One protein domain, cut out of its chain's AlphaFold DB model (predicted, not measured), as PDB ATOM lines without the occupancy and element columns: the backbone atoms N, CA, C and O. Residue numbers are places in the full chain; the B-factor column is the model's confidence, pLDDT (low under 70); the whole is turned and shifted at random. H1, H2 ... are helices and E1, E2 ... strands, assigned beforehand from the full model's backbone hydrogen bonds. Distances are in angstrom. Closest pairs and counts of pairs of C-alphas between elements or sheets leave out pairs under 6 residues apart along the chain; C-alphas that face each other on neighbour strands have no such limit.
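What this domain is: This is residues 3 to 71 of the 84 residues of an uncharacterized protein of Clostridium sp. CAG:411 (UniProt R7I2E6). Two parts stand at the two ends of the long axis: a small group of the short helix H1 and the strands E1 and E2, with few contacts among them, and the longer helix H2, apart from these three. Residues 43 to 52 run out from E2 along the length and fold back into H2, and a looping stretch, residues 12 to 24, joins E1 to H1. The printed part has 69 residues with two named helices and two named strands, in the order E1, H1, E2, H2; the class is mixed, helices and strands, though under half of the residues, 34 of 69, are in named elements. No two strands pair. The whole is only just compact, close to loose, with a radius of gyration of the C-alphas of 12.8 A and spans of 36 by 27 by 20 A.

How they stand to each other: Start at E1, residues 9 to 11, which pairs with no named strand. Look next at H1, residues 25 to 32: its closest C-alphas with E1 are those of Val 11 and Ser 26, 6.9 A apart. Go on to E2, residues 37 to 42, which also pairs with no named strand. Its closest C-alphas with H1 are those of Trp 37 and Ile 30, 7.5 A apart, and with E1 those of Trp 37 and Gly 10, 7.8 A apart. Then find H2, residues 53 to 69; it is apart from E1, from H1 and from E2, with no C-alpha within 8 A of theirs. In H1 and H2 every O i to N i+4 pair is within hydrogen-bond range.

Where its parts are: Find C-alpha 9 at (180.825, 209.369, 212.173); from there E1 runs through three residues to C-alpha 11. H1 has eight residues and measures 10.6 A from C-alpha 25 to C-alpha 32. E2, six residues and the longest strand, measures 9.9 A from C-alpha 37 to C-alpha 42. Find C-alpha 53 at (165.816, 225.311, 204.692); from there H2, 17 residues, runs 24.1 A to C-alpha 69 at (187.276, 215.135, 200.605).

The domain as a whole: Look for the two C-alphas farthest apart at Asn 34 and Asn 49, 37.7 A from each other. The printed part has no cut. The link from E1 to H1, 13 residues, is long; that from E2 to H2, 10 residues, is short, and that from H1 to E2, four residues, is tight. The mean pLDDT of the printed part is 91.8, and no printed residue of this model is under 70.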
ATOM      1  N   PHE A   3     177.555 210.346 216.250       96.06
ATOM      2  CA  PHE A   3     178.579 209.302 216.240       96.06
ATOM      3  C   PHE A   3     178.021 207.959 216.698       96.06
ATOM      4  O   PHE A   3     176.969 207.885 217.338       96.06
ATOM      5  N   THR A   4     178.726 206.890 216.357       96.88
ATOM      6  CA  THR A   4     178.490 205.559 216.912       96.88
ATOM      7  C   THR A   4     179.378 205.318 218.132       96.88
ATOM      8  O   THR A   4     180.391 205.991 218.315       96.88
ATOM      9  N   ILE A   5     179.000 204.348 218.970       97.44
ATOM     10  CA  ILE A   5     179.716 204.015 220.219       97.44
ATOM     11  C   ILE A   5     181.196 203.655 220.010       97.44
ATOM     12  O   ILE A   5     182.021 203.852 220.892       97.44
ATOM     13  N   ASP A   6     181.531 203.135 218.833       96.00
ATOM     14  CA  ASP A   6     182.874 202.752 218.398       96.00
ATOM     15  C   ASP A   6     183.605 203.888 217.660       96.00
ATOM     16  O   ASP A   6     184.668 203.684 217.081       96.00
ATOM     17  N   GLY A   7     183.057 205.104 217.703       94.19
ATOM     18  CA  GLY A   7     183.737 206.329 217.298       94.19
ATOM     19  C   GLY A   7     183.604 206.710 215.825       94.19
ATOM     20  O   GLY A   7     184.174 207.728 215.431       94.19
ATOM     21  N   TYR A   8     182.843 205.967 215.018       95.44
ATOM     22  CA  TYR A   8     182.600 206.341 213.623       95.44
ATOM     23  C   TYR A   8     181.605 207.496 213.525       95.44
ATOM     24  O   TYR A   8     180.655 207.607 214.306       95.44
ATOM     25  N   LEU A   9     181.803 208.352 212.522       95.69
ATOM     26  CA  LEU A   9     180.825 209.369 212.173       95.69
ATOM     27  C   LEU A   9     179.641 208.693 211.472       95.69
ATOM     28  O   LEU A   9     179.771 208.128 210.387       95.69
ATOM     29  N   GLY A  10     178.476 208.736 212.114       94.75
ATOM     30  CA  GLY A  10     177.268 208.132 211.571       94.75
ATOM     31  C   GLY A  10     176.639 209.004 210.498       94.75
ATOM     32  O   GLY A  10     176.427 208.534 209.389       94.75
ATOM     33  N   VAL A  11     176.363 210.271 210.818       93.56
ATOM     34  CA  VAL A  11     175.695 211.197 209.892       93.56
ATOM     35  C   VAL A  11     176.008 212.661 210.215       93.56
ATOM     36  O   VAL A  11     176.130 213.063 211.386       93.56
ATOM     37  N   VAL A  12     176.114 213.468 209.160       93.31
ATOM     38  CA  VAL A  12     176.012 214.930 209.219       93.31
ATOM     39  C   VAL A  12     174.538 215.259 209.029       93.31
ATOM     40  O   VAL A  12     173.957 214.837 208.046       93.31
ATOM     41  N   ALA A  13     173.933 215.927 210.006       89.56
ATOM     42  CA  ALA A  13     172.502 216.208 210.042       89.56
ATOM     43  C   ALA A  13     172.283 217.615 210.597       89.56
ATOM     44  O   ALA A  13     173.104 218.093 211.396       89.56
ATOM     45  N   SER A  14     171.169 218.241 210.227       88.31
ATOM     46  CA  SER A  14     170.800 219.587 210.656       88.31
ATOM     47  C   SER A  14     169.426 219.634 211.339       88.31
ATOM     48  O   SER A  14     168.521 218.863 211.038       88.31
ATOM     49  N   SER A  15     169.243 220.569 212.280       85.00
ATOM     50  CA  SER A  15     167.960 220.793 212.972       85.00
ATOM     51  C   SER A  15     167.364 219.508 213.583       85.00
ATOM     52  O   SER A  15     168.016 218.862 214.400       85.00
ATOM     53  N   ASN A  16     166.128 219.154 213.212       82.00
ATOM     54  CA  ASN A  16     165.371 218.048 213.798       82.00
ATOM     55  C   ASN A  16     165.926 216.674 213.407       82.00
ATOM     56  O   ASN A  16     165.628 215.699 214.087       82.00
ATOM     57  N   ASP A  17     166.774 216.600 212.376       82.50
ATOM     58  CA  ASP A  17     167.418 215.351 211.950       82.50
ATOM     59  C   ASP A  17     168.527 214.908 212.930       82.50
ATOM     60  O   ASP A  17     169.064 213.790 212.870       82.50
ATOM     61  N   ILE A  18     168.851 215.766 213.904       86.44
ATOM     62  CA  ILE A  18     169.668 215.442 215.072       86.44
ATOM     63  C   ILE A  18     168.817 214.670 216.100       86.44
ATOM     64  O   ILE A  18     168.586 215.108 217.224       86.44
ATOM     65  N   ASP A  19     168.358 213.484 215.710       88.62
ATOM     66  CA  ASP A  19     167.681 212.527 216.587       88.62
ATOM     67  C   ASP A  19     168.470 211.216 216.745       88.62
ATOM     68  O   ASP A  19     169.423 210.941 216.014       88.62
ATOM     69  N   PHE A  20     168.068 210.375 217.697       93.62
ATOM     70  CA  PHE A  20     168.645 209.037 217.899       93.62
ATOM     71  C   PHE A  20     167.634 207.918 217.621       93.62
ATOM     72  O   PHE A  20     167.765 206.808 218.148       93.62
ATOM     73  N   ASN A  21     166.589 208.215 216.848       94.19
ATOM     74  CA  ASN A  21     165.528 207.265 216.561       94.19
ATOM     75  C   ASN A  21     165.990 206.293 215.466       94.19
ATOM     76  O   ASN A  21     166.489 206.697 214.422       94.19
ATOM     77  N   TYR A  22     165.802 204.992 215.685       94.75
ATOM     78  CA  TYR A  22     166.159 203.966 214.702       94.75
ATOM     79  C   TYR A  22     165.153 203.838 213.547       94.75
ATOM     80  O   TYR A  22     165.409 203.091 212.607       94.75
ATOM     81  N   ASN A  23     164.028 204.557 213.595       93.44
ATOM     82  CA  ASN A  23     163.021 204.569 212.531       93.44
ATOM     83  C   ASN A  23     163.313 205.592 211.420       93.44
ATOM     84  O   ASN A  23     162.678 205.523 210.366       93.44
ATOM     85  N   THR A  24     164.269 206.508 211.617       91.25
ATOM     86  CA  THR A  24     164.743 207.414 210.556       91.25
ATOM     87  C   THR A  24     165.627 206.686 209.547       91.25
ATOM     88  O   THR A  24     166.091 205.575 209.810       91.25
ATOM     89  N   ASN A  25     165.883 207.299 208.386       90.00
ATOM     90  CA  ASN A  25     166.760 206.714 207.364       90.00
ATOM     91  C   ASN A  25     168.167 206.445 207.921       90.00
ATOM     92  O   ASN A  25     168.636 205.307 207.869       90.00
ATOM     93  N   SER A  26     168.779 207.449 208.562       91.25
ATOM     94  CA  SER A  26     170.081 207.293 209.227       91.25
ATOM     95  C   SER A  26     170.040 206.228 210.331       91.25
ATOM     96  O   SER A  26     170.931 205.387 210.424       91.25
ATOM     97  N   GLY A  27     168.973 206.188 211.137       94.25
ATOM     98  CA  GLY A  27     168.789 205.179 212.180       94.25
ATOM     99  C   GLY A  27     168.708 203.746 211.643       94.25
ATOM    100  O   GLY A  27     169.379 202.851 212.163       94.25
ATOM    101  N   LYS A  28     167.937 203.524 210.573       94.75
ATOM    102  CA  LYS A  28     167.833 202.223 209.894       94.75
ATOM    103  C   LYS A  28     169.182 201.776 209.333       94.75
ATOM    104  O   LYS A  28     169.531 200.607 209.486       94.75
ATOM    105  N   LEU A  29     169.946 202.698 208.744       94.25
ATOM    106  CA  LEU A  29     171.274 202.417 208.200       94.25
ATOM    107  C   LEU A  29     172.277 202.037 209.297       94.25
ATOM    108  O   LEU A  29     172.980 201.041 209.173       94.25
ATOM    109  N   ILE A  30     172.302 202.768 210.415       95.62
ATOM    110  CA  ILE A  30     173.163 202.415 211.557       95.62
ATOM    111  C   ILE A  30     172.845 201.014 212.080       95.62
ATOM    112  O   ILE A  30     173.758 200.241 212.381       95.62
ATOM    113  N   LYS A  31     171.556 200.660 212.140       95.88
ATOM    114  CA  LYS A  31     171.122 199.322 212.547       95.88
ATOM    115  C   LYS A  31     171.538 198.247 211.537       95.88
ATOM    116  O   LYS A  31     171.955 197.174 211.964       95.88
ATOM    117  N   SER A  32     171.445 198.510 210.230       96.12
ATOM    118  CA  SER A  32     171.792 197.524 209.195       96.12
ATOM    119  C   SER A  32     173.285 197.185 209.170       96.12
ATOM    120  O   SER A  32     173.638 196.053 208.853       96.12
ATOM    121  N   VAL A  33     174.152 198.114 209.589       95.62
ATOM    122  CA  VAL A  33     175.600 197.878 209.750       95.62
ATOM    123  C   VAL A  33     175.992 197.411 211.161       95.62
ATOM    124  O   VAL A  33     177.166 197.461 211.525       95.62
ATOM    125  N   ASN A  34     175.021 196.966 211.969       97.06
ATOM    126  CA  ASN A  34     175.201 196.475 213.341       97.06
ATOM    127  C   ASN A  34     175.939 197.460 214.272       97.06
ATOM    128  O   ASN A  34     176.715 197.063 215.145       97.06
ATOM    129  N   LYS A  35     175.700 198.762 214.095       96.75
ATOM    130  CA  LYS A  35     176.226 199.812 214.973       96.75
ATOM    131  C   LYS A  35     175.120 200.389 215.851       96.75
ATOM    132  O   LYS A  35     173.931 200.125 215.671       96.75
ATOM    133  N   LYS A  36     175.525 201.170 216.851       97.50
ATOM    134  CA  LYS A  36     174.623 201.841 217.792       97.50
ATOM    135  C   LYS A  36     175.020 203.298 217.920       97.50
ATOM    136  O   LYS A  36     176.211 203.604 217.967       97.50
ATOM    137  N   TRP A  37     174.022 204.170 218.011       97.00
ATOM    138  CA  TRP A  37     174.243 205.582 218.288       97.00
ATOM    139  C   TRP A  37     174.910 205.795 219.647       97.00
ATOM    140  O   TRP A  37     174.481 205.213 220.646       97.00
ATOM    141  N   ASP A  38     175.898 206.680 219.683       96.88
ATOM    142  CA  ASP A  38     176.422 207.247 220.917       96.88
ATOM    143  C   ASP A  38     175.608 208.494 221.283       96.88
ATOM    144  O   ASP A  38     175.714 209.543 220.649       96.88
ATOM    145  N   LYS A  39     174.767 208.369 222.313       94.38
ATOM    146  CA  LYS A  39     173.927 209.475 222.801       94.38
ATOM    147  C   LYS A  39     174.707 210.507 223.619       94.38
ATOM    148  O   LYS A  39     174.181 211.586 223.869       94.38
ATOM    149  N   ASN A  40     175.935 210.185 224.023       94.69
ATOM    150  CA  ASN A  40     176.789 211.055 224.827       94.69
ATOM    151  C   ASN A  40     177.799 211.825 223.965       94.69
ATOM    152  O   ASN A  40     178.449 212.744 224.460       94.69
ATOM    153  N   ARG A  41     177.928 211.475 222.679       93.44
ATOM    154  CA  ARG A  41     178.873 212.101 221.753       93.44
ATOM    155  C   ARG A  41     178.159 212.718 220.559       93.44
ATOM    156  O   ARG A  41     177.785 212.052 219.595       93.44
ATOM    157  N   ILE A  42     178.049 214.040 220.602       93.06
ATOM    158  CA  ILE A  42     177.516 214.865 219.525       93.06
ATOM    159  C   ILE A  42     178.412 216.085 219.324       93.06
ATOM    160  O   ILE A  42     178.907 216.668 220.283       93.06
ATOM    161  N   ILE A  43     178.606 216.483 218.066       93.06
ATOM    162  CA  ILE A  43     179.174 217.793 217.738       93.06
ATOM    163  C   ILE A  43     178.064 218.644 217.131       93.06
ATOM    164  O   ILE A  43     177.472 218.269 216.109       93.06
ATOM    165  N   ILE A  44     177.797 219.781 217.770       90.94
ATOM    166  CA  ILE A  44     176.849 220.800 217.324       90.94
ATOM    167  C   ILE A  44     177.660 222.028 216.921       90.94
ATOM    168  O   ILE A  44     178.415 222.560 217.729       90.94
ATOM    169  N   VAL A  45     177.496 222.465 215.674       89.31
ATOM    170  CA  VAL A  45     178.069 223.720 215.177       89.31
ATOM    171  C   VAL A  45     176.914 224.704 215.005       89.31
ATOM    172  O   VAL A  45     176.085 224.498 214.116       89.31
ATOM    173  N   PRO A  46     176.787 225.719 215.876       87.81
ATOM    174  CA  PRO A  46     175.736 226.714 215.748       87.81
ATOM    175  C   PRO A  46     176.081 227.701 214.628       87.81
ATOM    176  O   PRO A  46     177.177 228.257 214.598       87.81
ATOM    177  N   PHE A  47     175.123 227.958 213.743       85.25
ATOM    178  CA  PHE A  47     175.230 228.982 212.705       85.25
ATOM    179  C   PHE A  47     174.159 230.050 212.947       85.25
ATOM    180  O   PHE A  47     172.969 229.760 212.784       85.25
ATOM    181  N   PRO A  48     174.536 231.267 213.379       78.50
ATOM    182  CA  PRO A  48     173.579 232.355 213.501       78.50
ATOM    183  C   PRO A  48     173.113 232.796 212.107       78.50
ATOM    184  O   PRO A  48     173.885 232.767 211.153       78.50
ATOM    185  N   ASN A  49     171.865 233.257 212.010       87.38
ATOM    186  CA  ASN A  49     171.286 233.867 210.805       87.38
ATOM    187  C   ASN A  49     171.034 232.938 209.602       87.38
ATOM    188  O   ASN A  49     170.972 233.435 208.480       87.38
ATOM    189  N   ILE A  50     170.810 231.635 209.813       88.06
ATOM    190  CA  ILE A  50     170.266 230.778 208.747       88.06
ATOM    191  C   ILE A  50     168.858 231.268 208.379       88.06
ATOM    192  O   ILE A  50     167.958 231.285 209.219       88.06
ATOM    193  N   LYS A  51     168.669 231.662 207.117       87.38
ATOM    194  CA  LYS A  51     167.442 232.306 206.619       87.38
ATOM    195  C   LYS A  51     166.348 231.318 206.222       87.38
ATOM    196  O   LYS A  51     165.193 231.714 206.091       87.38
ATOM    197  N   GLY A  52     166.688 230.046 206.019       88.44
ATOM    198  CA  GLY A  52     165.724 229.038 205.586       88.44
ATOM    199  C   GLY A  52     166.308 227.639 205.415       88.44
ATOM    200  O   GLY A  52     167.474 227.381 205.718       88.44
ATOM    201  N   ARG A  53     165.464 226.722 204.922       86.75
ATOM    202  CA  ARG A  53     165.816 225.311 204.692       86.75
ATOM    203  C   ARG A  53     166.959 225.159 203.689       86.75
ATOM    204  O   ARG A  53     167.860 224.374 203.954       86.75
ATOM    205  N   ASP A  54     166.955 225.922 202.601       88.38
ATOM    206  CA  ASP A  54     167.944 225.774 201.523       88.38
ATOM    207  C   ASP A  54     169.368 226.063 202.001       88.38
ATOM    208  O   ASP A  54     170.287 225.297 201.727       88.38
ATOM    209  N   GLU A  55     169.548 227.123 202.792       89.44
ATOM    210  CA  GLU A  55     170.841 227.469 203.390       89.44
ATOM    211  C   GLU A  55     171.292 226.400 204.392       89.44
ATOM    212  O   GLU A  55     172.455 225.998 204.402       89.44
ATOM    213  N   ARG A  56     170.357 225.859 205.183       87.62
ATOM    214  CA  ARG A  56     170.635 224.746 206.098       87.62
ATOM    215  C   ARG A  56     171.113 223.497 205.349       87.62
ATOM    216  O   ARG A  56     172.115 222.902 205.741       87.62
ATOM    217  N   VAL A  57     170.417 223.123 204.275       86.69
ATOM    218  CA  VAL A  57     170.761 221.974 203.421       86.69
ATOM    219  C   VAL A  57     172.093 222.208 202.707       86.69
ATOM    220  O   VAL A  57     172.912 221.295 202.626       86.69
ATOM    221  N   MET A  58     172.351 223.428 202.229       88.62
ATOM    222  CA  MET A  58     173.627 223.808 201.622       88.62
ATOM    223  C   MET A  58     174.789 223.644 202.606       88.62
ATOM    224  O   MET A  58     175.797 223.035 202.258       88.62
ATOM    225  N   ILE A  59     174.647 224.131 203.841       89.88
ATOM    226  CA  ILE A  59     175.678 223.997 204.879       89.88
ATOM    227  C   ILE A  59     175.916 222.521 205.222       89.88
ATOM    228  O   ILE A  59     177.065 222.088 205.310       89.88
ATOM    229  N   GLU A  60     174.851 221.730 205.375       89.62
ATOM    230  CA  GLU A  60     174.957 220.289 205.629       89.62
ATOM    231  C   GLU A  60     175.726 219.568 204.509       89.62
ATOM    232  O   GLU A  60     176.662 218.816 204.794       89.62
ATOM    233  N   LYS A  61     175.402 219.879 203.243       89.12
ATOM    234  CA  LYS A  61     176.121 219.406 202.049       89.12
ATOM    235  C   LYS A  61     177.592 219.801 202.072       89.12
ATOM    236  O   LYS A  61     178.455 218.950 201.880       89.12
ATOM    237  N   MET A  62     177.894 221.073 202.332       91.31
ATOM    238  CA  MET A  62     179.270 221.576 202.371       91.31
ATOM    239  C   MET A  62     180.108 220.875 203.442       91.31
ATOM    240  O   MET A  62     181.246 220.495 203.172       91.31
ATOM    241  N   ILE A  63     179.549 220.658 204.636       91.69
ATOM    242  CA  ILE A  63     180.234 219.937 205.717       91.69
ATOM    243  C   ILE A  63     180.447 218.465 205.334       91.69
ATOM    244  O   ILE A  63     181.549 217.946 205.512       91.69
ATOM    245  N   GLY A  64     179.422 217.795 204.796       90.94
ATOM    246  CA  GLY A  64     179.521 216.401 204.349       90.94
ATOM    247  C   GLY A  64     180.577 216.199 203.257       90.94
ATOM    248  O   GLY A  64     181.414 215.298 203.366       90.94
ATOM    249  N   ASN A  65     180.609 217.095 202.268       91.44
ATOM    250  CA  ASN A  65     181.603 217.086 201.194       91.44
ATOM    251  C   ASN A  65     183.010 217.344 201.729       91.44
ATOM    252  O   ASN A  65     183.910 216.559 201.456       91.44
ATOM    253  N   TYR A  66     183.188 218.369 202.568       93.56
ATOM    254  CA  TYR A  66     184.486 218.670 203.172       93.56
ATOM    255  C   TYR A  66     185.060 217.466 203.933       93.56
ATOM    256  O   TYR A  66     186.232 217.126 203.780       93.56
ATOM    257  N   LEU A  67     184.243 216.785 204.740       93.31
ATOM    258  CA  LEU A  67     184.667 215.589 205.471       93.31
ATOM    259  C   LEU A  67     185.030 214.435 204.525       93.31
ATOM    260  O   LEU A  67     186.036 213.756 204.740       93.31
ATOM    261  N   SER A  68     184.248 214.249 203.463       91.06
ATOM    262  CA  SER A  68     184.484 213.216 202.449       91.06
ATOM    263  C   SER A  68     185.779 213.462 201.665       91.06
ATOM    264  O   SER A  68     186.578 212.538 201.479       91.06
ATOM    265  N   ASP A  69     186.042 214.712 201.278       93.94
ATOM    266  CA  ASP A  69     187.276 215.135 200.605       93.94
ATOM    267  C   ASP A  69     188.508 214.859 201.480       93.94
ATOM    268  O   ASP A  69     189.530 214.370 200.991       93.94
ATOM    269  N   ASN A  70     188.368 215.054 202.797       95.69
ATOM    270  CA  ASN A  70     189.382 214.753 203.810       95.69
ATOM    271  C   ASN A  70     189.420 213.273 204.246       95.69
ATOM    272  O   ASN A  70     190.070 212.937 205.235       95.69
ATOM    273  N   LYS A  71     188.754 212.370 203.514       94.44
ATOM    274  CA  LYS A  71     188.757 210.913 203.754       94.44
ATOM    275  C   LYS A  71     188.217 210.496 205.127       94.44
ATOM    276  O   LYS A  71     188.563 209.427 205.627       94.44
TER     277      LYS A  71